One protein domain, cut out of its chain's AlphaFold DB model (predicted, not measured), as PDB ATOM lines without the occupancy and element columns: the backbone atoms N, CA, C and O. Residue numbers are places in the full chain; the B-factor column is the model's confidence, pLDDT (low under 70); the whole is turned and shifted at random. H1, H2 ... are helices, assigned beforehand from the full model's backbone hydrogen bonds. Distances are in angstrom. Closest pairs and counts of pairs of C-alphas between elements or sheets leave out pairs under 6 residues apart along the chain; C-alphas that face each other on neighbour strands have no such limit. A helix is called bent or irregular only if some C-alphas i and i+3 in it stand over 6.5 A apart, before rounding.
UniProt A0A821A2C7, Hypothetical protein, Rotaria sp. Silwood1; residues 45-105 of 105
ATOM      1  N   PRO A  45     158.555 109.712 127.659       86.69
ATOM      2  CA  PRO A  45     159.677 108.777 127.700       86.69
ATOM      3  C   PRO A  45     159.314 107.522 128.497       86.69
ATOM      4  O   PRO A  45     158.944 107.587 129.675       86.69
ATOM      5  N   TYR A  46     159.342 106.378 127.813       88.44
ATOM      6  CA  TYR A  46     158.741 105.146 128.310       88.44
ATOM      7  C   TYR A  46     159.474 104.603 129.538       88.44
ATOM      8  O   TYR A  46     158.824 104.103 130.463       88.44
ATOM      9  N   GLU A  47     160.807 104.672 129.572       90.81
ATOM     10  CA  GLU A  47     161.562 104.123 130.697       90.81
ATOM     11  C   GLU A  47     161.441 105.006 131.937       90.81
ATOM     12  O   GLU A  47     161.212 104.469 133.025       90.81
ATOM     13  N   CYS A  48     161.516 106.334 131.787       91.62
ATOM     14  CA  CYS A  48     161.340 107.284 132.887       91.62
ATOM     15  C   CYS A  48     159.969 107.108 133.525       91.62
ATOM     16  O   CYS A  48     159.869 106.821 134.714       91.62
ATOM     17  N   MET A  49     158.916 107.124 132.708       92.62
ATOM     18  CA  MET A  49     157.545 106.950 133.175       92.62
ATOM     19  C   MET A  49     157.331 105.623 133.921       92.62
ATOM     20  O   MET A  49     156.642 105.580 134.943       92.62
ATOM     21  N   ASN A  50     157.894 104.514 133.430       94.00
ATOM     22  CA  ASN A  50     157.774 103.230 134.124       94.00
ATOM     23  C   ASN A  50     158.590 103.192 135.419       94.00
ATOM     24  O   ASN A  50     158.134 102.591 136.392       94.00
ATOM     25  N   THR A  51     159.761 103.828 135.445       95.12
ATOM     26  CA  THR A  51     160.592 103.945 136.648       95.12
ATOM     27  C   THR A  51     159.865 104.738 137.730       95.12
ATOM     28  O   THR A  51     159.762 104.264 138.862       95.12
ATOM     29  N   ASP A  52     159.245 105.861 137.362       94.81
ATOM     30  CA  ASP A  52     158.423 106.675 138.258       94.81
ATOM     31  C   ASP A  52     157.238 105.874 138.809       94.81
ATOM     32  O   ASP A  52     156.987 105.863 140.015       94.81
ATOM     33  N   ARG A  53     156.542 105.118 137.946       95.75
ATOM     34  CA  ARG A  53     155.434 104.245 138.366       95.75
ATOM     35  C   ARG A  53     155.885 103.198 139.387       95.75
ATOM     36  O   ARG A  53     155.186 102.959 140.370       95.75
ATOM     37  N   MET A  54     157.034 102.565 139.158       96.38
ATOM     38  CA  MET A  54     157.586 101.579 140.088       96.38
ATOM     39  C   MET A  54     157.993 102.220 141.417       96.38
ATOM     40  O   MET A  54     157.711 101.649 142.470       96.38
ATOM     41  N   SER A  55     158.593 103.413 141.380       96.56
ATOM     42  CA  SER A  55     158.944 104.179 142.579       96.56
ATOM     43  C   SER A  55     157.703 104.538 143.404       96.56
ATOM     44  O   SER A  55     157.664 104.290 144.611       96.56
ATOM     45  N   ALA A  56     156.636 105.006 142.745       96.31
ATOM     46  CA  ALA A  56     155.367 105.321 143.394       96.31
ATOM     47  C   ALA A  56     154.790 104.103 144.132       96.31
ATOM     48  O   ALA A  56     154.472 104.209 145.314       96.31
ATOM     49  N   TYR A  57     154.729 102.932 143.488       96.75
ATOM     50  CA  TYR A  57     154.259 101.702 144.139       96.75
ATOM     51  C   TYR A  57     155.155 101.241 145.285       96.75
ATOM     52  O   TYR A  57     154.643 100.817 146.320       96.75
ATOM     53  N   PHE A  58     156.475 101.338 145.126       97.00
ATOM     54  CA  PHE A  58     157.412 100.979 146.185       97.00
ATOM     55  C   PHE A  58     157.209 101.859 147.425       97.00
ATOM     56  O   PHE A  58     157.185 101.346 148.545       97.00
ATOM     57  N   SER A  59     156.988 103.162 147.231       96.94
ATOM     58  CA  SER A  59     156.863 104.127 148.325       96.94
ATOM     59  C   SER A  59     155.652 103.907 149.234       96.94
ATOM     60  O   SER A  59     155.736 104.178 150.430       96.94
ATOM     61  N   VAL A  60     154.551 103.349 148.711       96.62
ATOM     62  CA  VAL A  60     153.303 103.140 149.473       96.62
ATOM     63  C   VAL A  60     153.512 102.262 150.711       96.62
ATOM     64  O   VAL A  60     152.831 102.445 151.718       96.62
ATOM     65  N   SER A  61     154.466 101.331 150.651       94.75
ATOM     66  CA  SER A  61     154.699 100.332 151.700       94.75
ATOM     67  C   SER A  61     156.099 100.419 152.315       94.75
ATOM     68  O   SER A  61     156.555  99.455 152.929       94.75
ATOM     69  N   ASN A  62     156.802 101.544 152.145       96.81
ATOM     70  CA  ASN A  62     158.179 101.721 152.611       96.81
ATOM     71  C   ASN A  62     158.375 103.024 153.391       96.81
ATOM     72  O   ASN A  62     157.535 103.920 153.398       96.81
ATOM     73  N   THR A  63     159.521 103.133 154.064       97.62
ATOM     74  CA  THR A  63     159.952 104.394 154.673       97.62
ATOM     75  C   THR A  63     160.393 105.385 153.599       97.62
ATOM     76  O   THR A  63     160.786 104.996 152.496       97.62
ATOM     77  N   ILE A  64     160.369 106.674 153.940       96.81
ATOM     78  CA  ILE A  64     160.850 107.743 153.054       96.81
ATOM     79  C   ILE A  64     162.308 107.487 152.655       96.81
ATOM     80  O   ILE A  64     162.613 107.517 151.469       96.81
ATOM     81  N   ASP A  65     163.182 107.129 153.604       97.94
ATOM     82  CA  ASP A  65     164.603 106.874 153.325       97.94
ATOM     83  C   ASP A  65     164.811 105.744 152.306       97.94
ATOM     84  O   ASP A  65     165.565 105.896 151.343       97.94
ATOM     85  N   ASN A  66     164.100 104.620 152.471       97.44
ATOM     86  CA  ASN A  66     164.171 103.507 151.521       97.44
ATOM     87  C   ASN A  66     163.592 103.895 150.159       97.44
ATOM     88  O   ASN A  66     164.122 103.483 149.129       97.44
ATOM     89  N   SER A  67     162.519 104.686 150.149       97.19
ATOM     90  CA  SER A  67     161.854 105.126 148.923       97.19
ATOM     91  C   SER A  67     162.735 106.073 148.116       97.19
ATOM     92  O   SER A  67     162.917 105.852 146.925       97.19
ATOM     93  N   LEU A  68     163.361 107.056 148.767       97.19
ATOM     94  CA  LEU A  68     164.289 107.988 148.124       97.19
ATOM     95  C   LEU A  68     165.535 107.272 147.596       97.19
ATOM     96  O   LEU A  68     166.001 107.560 146.494       97.19
ATOM     97  N   LYS A  69     166.066 106.304 148.354       97.50
ATOM     98  CA  LYS A  69     167.177 105.470 147.882       97.50
ATOM     99  C   LYS A  69     166.777 104.658 146.648       97.50
ATOM    100  O   LYS A  69     167.516 104.649 145.666       97.50
ATOM    101  N   HIS A  70     165.611 104.016 146.684       96.44
ATOM    102  CA  HIS A  70     165.084 103.249 145.559       96.44
ATOM    103  C   HIS A  70     164.866 104.130 144.320       96.44
ATOM    104  O   HIS A  70     165.265 103.742 143.222       96.44
ATOM    105  N   GLU A  71     164.279 105.316 144.492       96.25
ATOM    106  CA  GLU A  71     164.078 106.302 143.427       96.25
ATOM    107  C   GLU A  71     165.409 106.695 142.780       96.25
ATOM    108  O   GLU A  71     165.550 106.606 141.561       96.25
ATOM    109  N   TYR A  72     166.418 107.037 143.586       96.00
ATOM    110  CA  TYR A  72     167.738 107.422 143.089       96.00
ATOM    111  C   TYR A  72     168.439 106.289 142.324       96.00
ATOM    112  O   TYR A  72     168.922 106.496 141.209       96.00
ATOM    113  N   GLU A  73     168.482 105.081 142.894       95.94
ATOM    114  CA  GLU A  73     169.176 103.926 142.306       95.94
ATOM    115  C   GLU A  73     168.610 103.514 140.942       95.94
ATOM    116  O   GLU A  73     169.343 102.991 140.091       95.94
ATOM    117  N   HIS A  74     167.312 103.728 140.729       94.00
ATOM    118  CA  HIS A  74     166.665 103.440 139.457       94.00
ATOM    119  C   HIS A  74     166.728 104.643 138.517       94.00
ATOM    120  O   HIS A  74     167.134 104.469 137.372       94.00
ATOM    121  N   GLY A  75     166.436 105.853 139.001       92.81
ATOM    122  CA  GLY A  75     166.403 107.077 138.200       92.81
ATOM    123  C   GLY A  75     167.753 107.460 137.589       92.81
ATOM    124  O   GLY A  75     167.809 107.849 136.423       92.81
ATOM    125  N   ILE A  76     168.866 107.278 138.315       94.62
ATOM    126  CA  ILE A  76     170.203 107.665 137.825       94.62
ATOM    127  C   ILE A  76     170.575 106.965 136.506       94.62
ATOM    128  O   ILE A  76     171.246 107.545 135.655       94.62
ATOM    129  N   LYS A  77     170.089 105.735 136.294       92.12
ATOM    130  CA  LYS A  77     170.387 104.920 135.104       92.12
ATOM    131  C   LYS A  77     169.752 105.477 133.826       92.12
ATOM    132  O   LYS A  77     170.153 105.093 132.730       92.12
ATOM    133  N   LEU A  78     168.761 106.356 133.961       91.00
ATOM    134  CA  LEU A  78     168.013 106.924 132.844       91.00
ATOM    135  C   LEU A  78     168.541 108.293 132.412       91.00
ATOM    136  O   LEU A  78     168.190 108.756 131.326       91.00
ATOM    137  N   ILE A  79     169.414 108.918 133.211       89.38
ATOM    138  CA  ILE A  79     169.898 110.278 132.947       89.38
ATOM    139  C   ILE A  79     170.533 110.384 131.564       89.38
ATOM    140  O   ILE A  79     170.168 111.255 130.775       89.38
ATOM    141  N   GLU A  80     171.462 109.486 131.251       88.12
ATOM    142  CA  GLU A  80     172.185 109.517 129.977       88.12
ATOM    143  C   GLU A  80     171.291 109.167 128.784       88.12
ATOM    144  O   GLU A  80     171.506 109.669 127.682       88.12
ATOM    145  N   ARG A  81     170.282 108.317 129.004       85.56
ATOM    146  CA  ARG A  81     169.464 107.723 127.941       85.56
ATOM    147  C   ARG A  81     168.263 108.580 127.558       85.56
ATOM    148  O   ARG A  81     167.966 108.683 126.376       85.56
ATOM    149  N   GLU A  82     167.591 109.191 128.531       85.81
ATOM    150  CA  GLU A  82     166.356 109.953 128.304       85.81
ATOM    151  C   GLU A  82     166.449 111.395 128.831       85.81
ATOM    152  O   GLU A  82     166.021 112.328 128.147       85.81
ATOM    153  N   SER A  83     167.054 111.626 130.004       85.75
ATOM    154  CA  SER A  83     167.029 112.959 130.630       85.75
ATOM    155  C   SER A  83     167.916 113.985 129.919       85.75
ATOM    156  O   SER A  83     167.472 115.110 129.692       85.75
ATOM    157  N   ILE A  84     169.150 113.627 129.539       89.56
ATOM    158  CA  ILE A  84     170.058 114.530 128.807       89.56
ATOM    159  C   ILE A  84     169.495 114.876 127.416       89.56
ATOM    160  O   ILE A  84     169.405 116.070 127.109       89.56
ATOM    161  N   PRO A  85     169.066 113.905 126.579       86.94
ATOM    162  CA  PRO A  85     168.407 114.212 125.309       86.94
ATOM    163  C   PRO A  85     167.157 115.081 125.487       86.94
ATOM    164  O   PRO A  85     167.005 116.092 124.799       86.94
ATOM    165  N   GLY A  86     166.301 114.755 126.463       84.94
ATOM    166  CA  GLY A  86     165.102 115.533 126.771       84.94
ATOM    167  C   GLY A  86     165.417 116.982 127.157       84.94
ATOM    168  O   GLY A  86     164.801 117.913 126.634       84.94
ATOM    169  N   ALA A  87     166.425 117.197 128.009       87.62
ATOM    170  CA  ALA A  87     166.881 118.532 128.393       87.62
ATOM    171  C   ALA A  87     167.432 119.322 127.194       87.62
ATOM    172  O   ALA A  87     167.135 120.511 127.045       87.62
ATOM    173  N   LYS A  88     168.180 118.665 126.300       88.12
ATOM    174  CA  LYS A  88     168.684 119.277 125.066       88.12
ATOM    175  C   LYS A  88     167.536 119.728 124.158       88.12
ATOM    176  O   LYS A  88     167.494 120.895 123.768       88.12
ATOM    177  N   HIS A  89     166.550 118.863 123.913       84.06
ATOM    178  CA  HIS A  89     165.351 119.212 123.144       84.06
ATOM    179  C   HIS A  89     164.548 120.356 123.780       84.06
ATOM    180  O   HIS A  89     164.053 121.241 123.076       84.06
ATOM    181  N   PHE A  90     164.458 120.393 125.110       85.00
ATOM    182  CA  PHE A  90     163.777 121.464 125.830       85.00
ATOM    183  C   PHE A  90     164.429 122.835 125.616       85.00
ATOM    184  O   PHE A  90     163.735 123.849 125.449       85.00
ATOM    185  N   VAL A  91     165.762 122.893 125.626       87.81
ATOM    186  CA  VAL A  91     166.524 124.134 125.435       87.81
ATOM    187  C   VAL A  91     166.541 124.546 123.965       87.81
ATOM    188  O   VAL A  91     166.160 125.677 123.658       87.81
ATOM    189  N   GLU A  92     166.935 123.635 123.076       87.00
ATOM    190  CA  GLU A  92     167.219 123.918 121.664       87.00
ATOM    191  C   GLU A  92     165.944 124.010 120.821       87.00
ATOM    192  O   GLU A  92     165.739 124.987 120.100       87.00
ATOM    193  N   ASN A  93     165.036 123.041 120.966       79.50
ATOM    194  CA  ASN A  93     163.848 122.925 120.116       79.50
ATOM    195  C   ASN A  93     162.601 123.568 120.731       79.50
ATOM    196  O   ASN A  93     161.538 123.574 120.111       79.50
ATOM    197  N   LYS A  94     162.698 124.087 121.966       78.69
ATOM    198  CA  LYS A  94     161.562 124.594 122.762       78.69
ATOM    199  C   LYS A  94     160.413 123.572 122.906       78.69
ATOM    200  O   LYS A  94     159.289 123.954 123.236       78.69
ATOM    201  N   GLN A  95     160.692 122.286 122.685       73.25
ATOM    202  CA  GLN A  95     159.759 121.168 122.845       73.25
ATOM    203  C   GLN A  95     159.602 120.829 124.340       73.25
ATOM    204  O   GLN A  95     160.464 121.162 125.148       73.25
ATOM    205  N   GLY A  96     158.462 120.269 124.758       69.50
ATOM    206  CA  GLY A  96     158.175 120.011 126.180       69.50
ATOM    207  C   GLY A  96     157.801 121.238 127.036       69.50
ATOM    208  O   GLY A  96     157.365 121.068 128.169       69.50
ATOM    209  N   ARG A  97     157.873 122.475 126.513       73.25
ATOM    210  CA  ARG A  97     157.468 123.708 127.239       73.25
ATOM    211  C   ARG A  97     155.956 123.938 127.314       73.25
ATOM    212  O   ARG A  97     155.493 124.696 128.157       73.25
ATOM    213  N   GLY A  98     155.199 123.312 126.415       69.31
ATOM    214  CA  GLY A  98     153.737 123.422 126.330       69.31
ATOM    215  C   GLY A  98     153.021 122.074 126.375       69.31
ATOM    216  O   GLY A  98     151.922 121.962 125.846       69.31
ATOM    217  N   GLY A  99     153.673 121.033 126.907       60.22
ATOM    218  CA  GLY A  99     153.109 119.680 126.958       60.22
ATOM    219  C   GLY A  99     153.020 118.960 125.604       60.22
ATOM    220  O   GLY A  99     152.299 117.973 125.488       60.22
ATOM    221  N   LYS A 100     153.725 119.450 124.574       63.75
ATOM    222  CA  LYS A 100     153.861 118.781 123.271       63.75
ATOM    223  C   LYS A 100     155.137 117.946 123.249       63.75
ATOM    224  O   LYS A 100     156.229 118.507 123.389       63.75
ATOM    225  N   TYR A 101     154.972 116.640 123.058       65.06
ATOM    226  CA  TYR A 101     156.042 115.633 123.054       65.06
ATOM    227  C   TYR A 101     156.045 114.792 121.769       65.06
ATOM    228  O   TYR A 101     156.773 113.811 121.688       65.06
ATOM    229  N   ASP A 102     155.255 115.189 120.764       60.69
ATOM    230  CA  ASP A 102     154.953 114.397 119.560       60.69
ATOM    231  C   ASP A 102     156.200 114.014 118.726       60.69
ATOM    232  O   ASP A 102     156.132 113.098 117.909       60.69
ATOM    233  N   ASP A 103     157.347 114.651 118.998       55.69
ATOM    234  CA  ASP A 103     158.614 114.483 118.278       55.69
ATOM    235  C   ASP A 103     159.795 114.008 119.154       55.69
ATOM    236  O   ASP A 103     160.919 113.929 118.657       55.69
ATOM    237  N   ILE A 104     159.594 113.725 120.449       54.69
ATOM    238  CA  ILE A 104     160.681 113.275 121.339       54.69
ATOM    239  C   ILE A 104     160.680 111.743 121.355       54.69
ATOM    240  O   ILE A 104     159.969 111.126 122.145       54.69
ATOM    241  N   LYS A 105     161.432 111.136 120.433       50.16
ATOM    242  CA  LYS A 105     161.753 109.702 120.439       50.16
ATOM    243  C   LYS A 105     163.214 109.482 120.780       50.16
ATOM    244  O   LYS A 105     164.050 110.208 120.200       50.16
TER     245      LYS A 105
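This is residues 45 to 105 of the 105 residues of the protein "Hypothetical protein" of Rotaria sp. Silwood1 (UniProt A0A821A2C7). A helical hairpin, H1 beside arm H2a, runs on into arm H2b, which turns off about perpendicular, and the unnamed tail, residues 93 to 105, folds back towards residue 45. The 61 printed residues, with two named helices and no named strand, are all helix in class. The whole is loose, with radius of gyration of the C-alphas 13.7 A, spanning 39 by 19 by 15 A.

Find C-alpha 46 at (158.741, 105.146, 128.310); H1 runs to residue 59, 20.1 A. H2, residues 64 to 92, was assigned as one helix by its hydrogen bonds but is bent: C-alphas 77 and 80 are 7.1 A apart. Arm H2a, residues 64 to 77, is 20.5 A long; arm H2b, residues 80 to 92, 17.4 A, ends at C-alpha 92 (167.219, 123.918, 121.664) and is irregular, C-alphas 81 and 84 being 6.9 A apart.

Past a tight link, H1 and H2a form a hairpin and touch, closest at the C-alphas of Ser 59 and Ser 67, 5.1 A, at a shallow tilt of 15 degrees, opposite ways. H2b stands at 78 degrees to H2a and is close to but not clearly touching H1, closest at the C-alphas of Cys 48 and Glu 82, 7.3 A. In H1 every O i to N i+4 pair is within hydrogen-bond range; in H2a 9 of 10, in H2b 7 of 9.

The C-alphas farthest apart, of Ser 61 and Glu 92, are 40.2 A apart; the printed part has no cut. Look for pLDDT under 70 at residues 96 and 98 to 105.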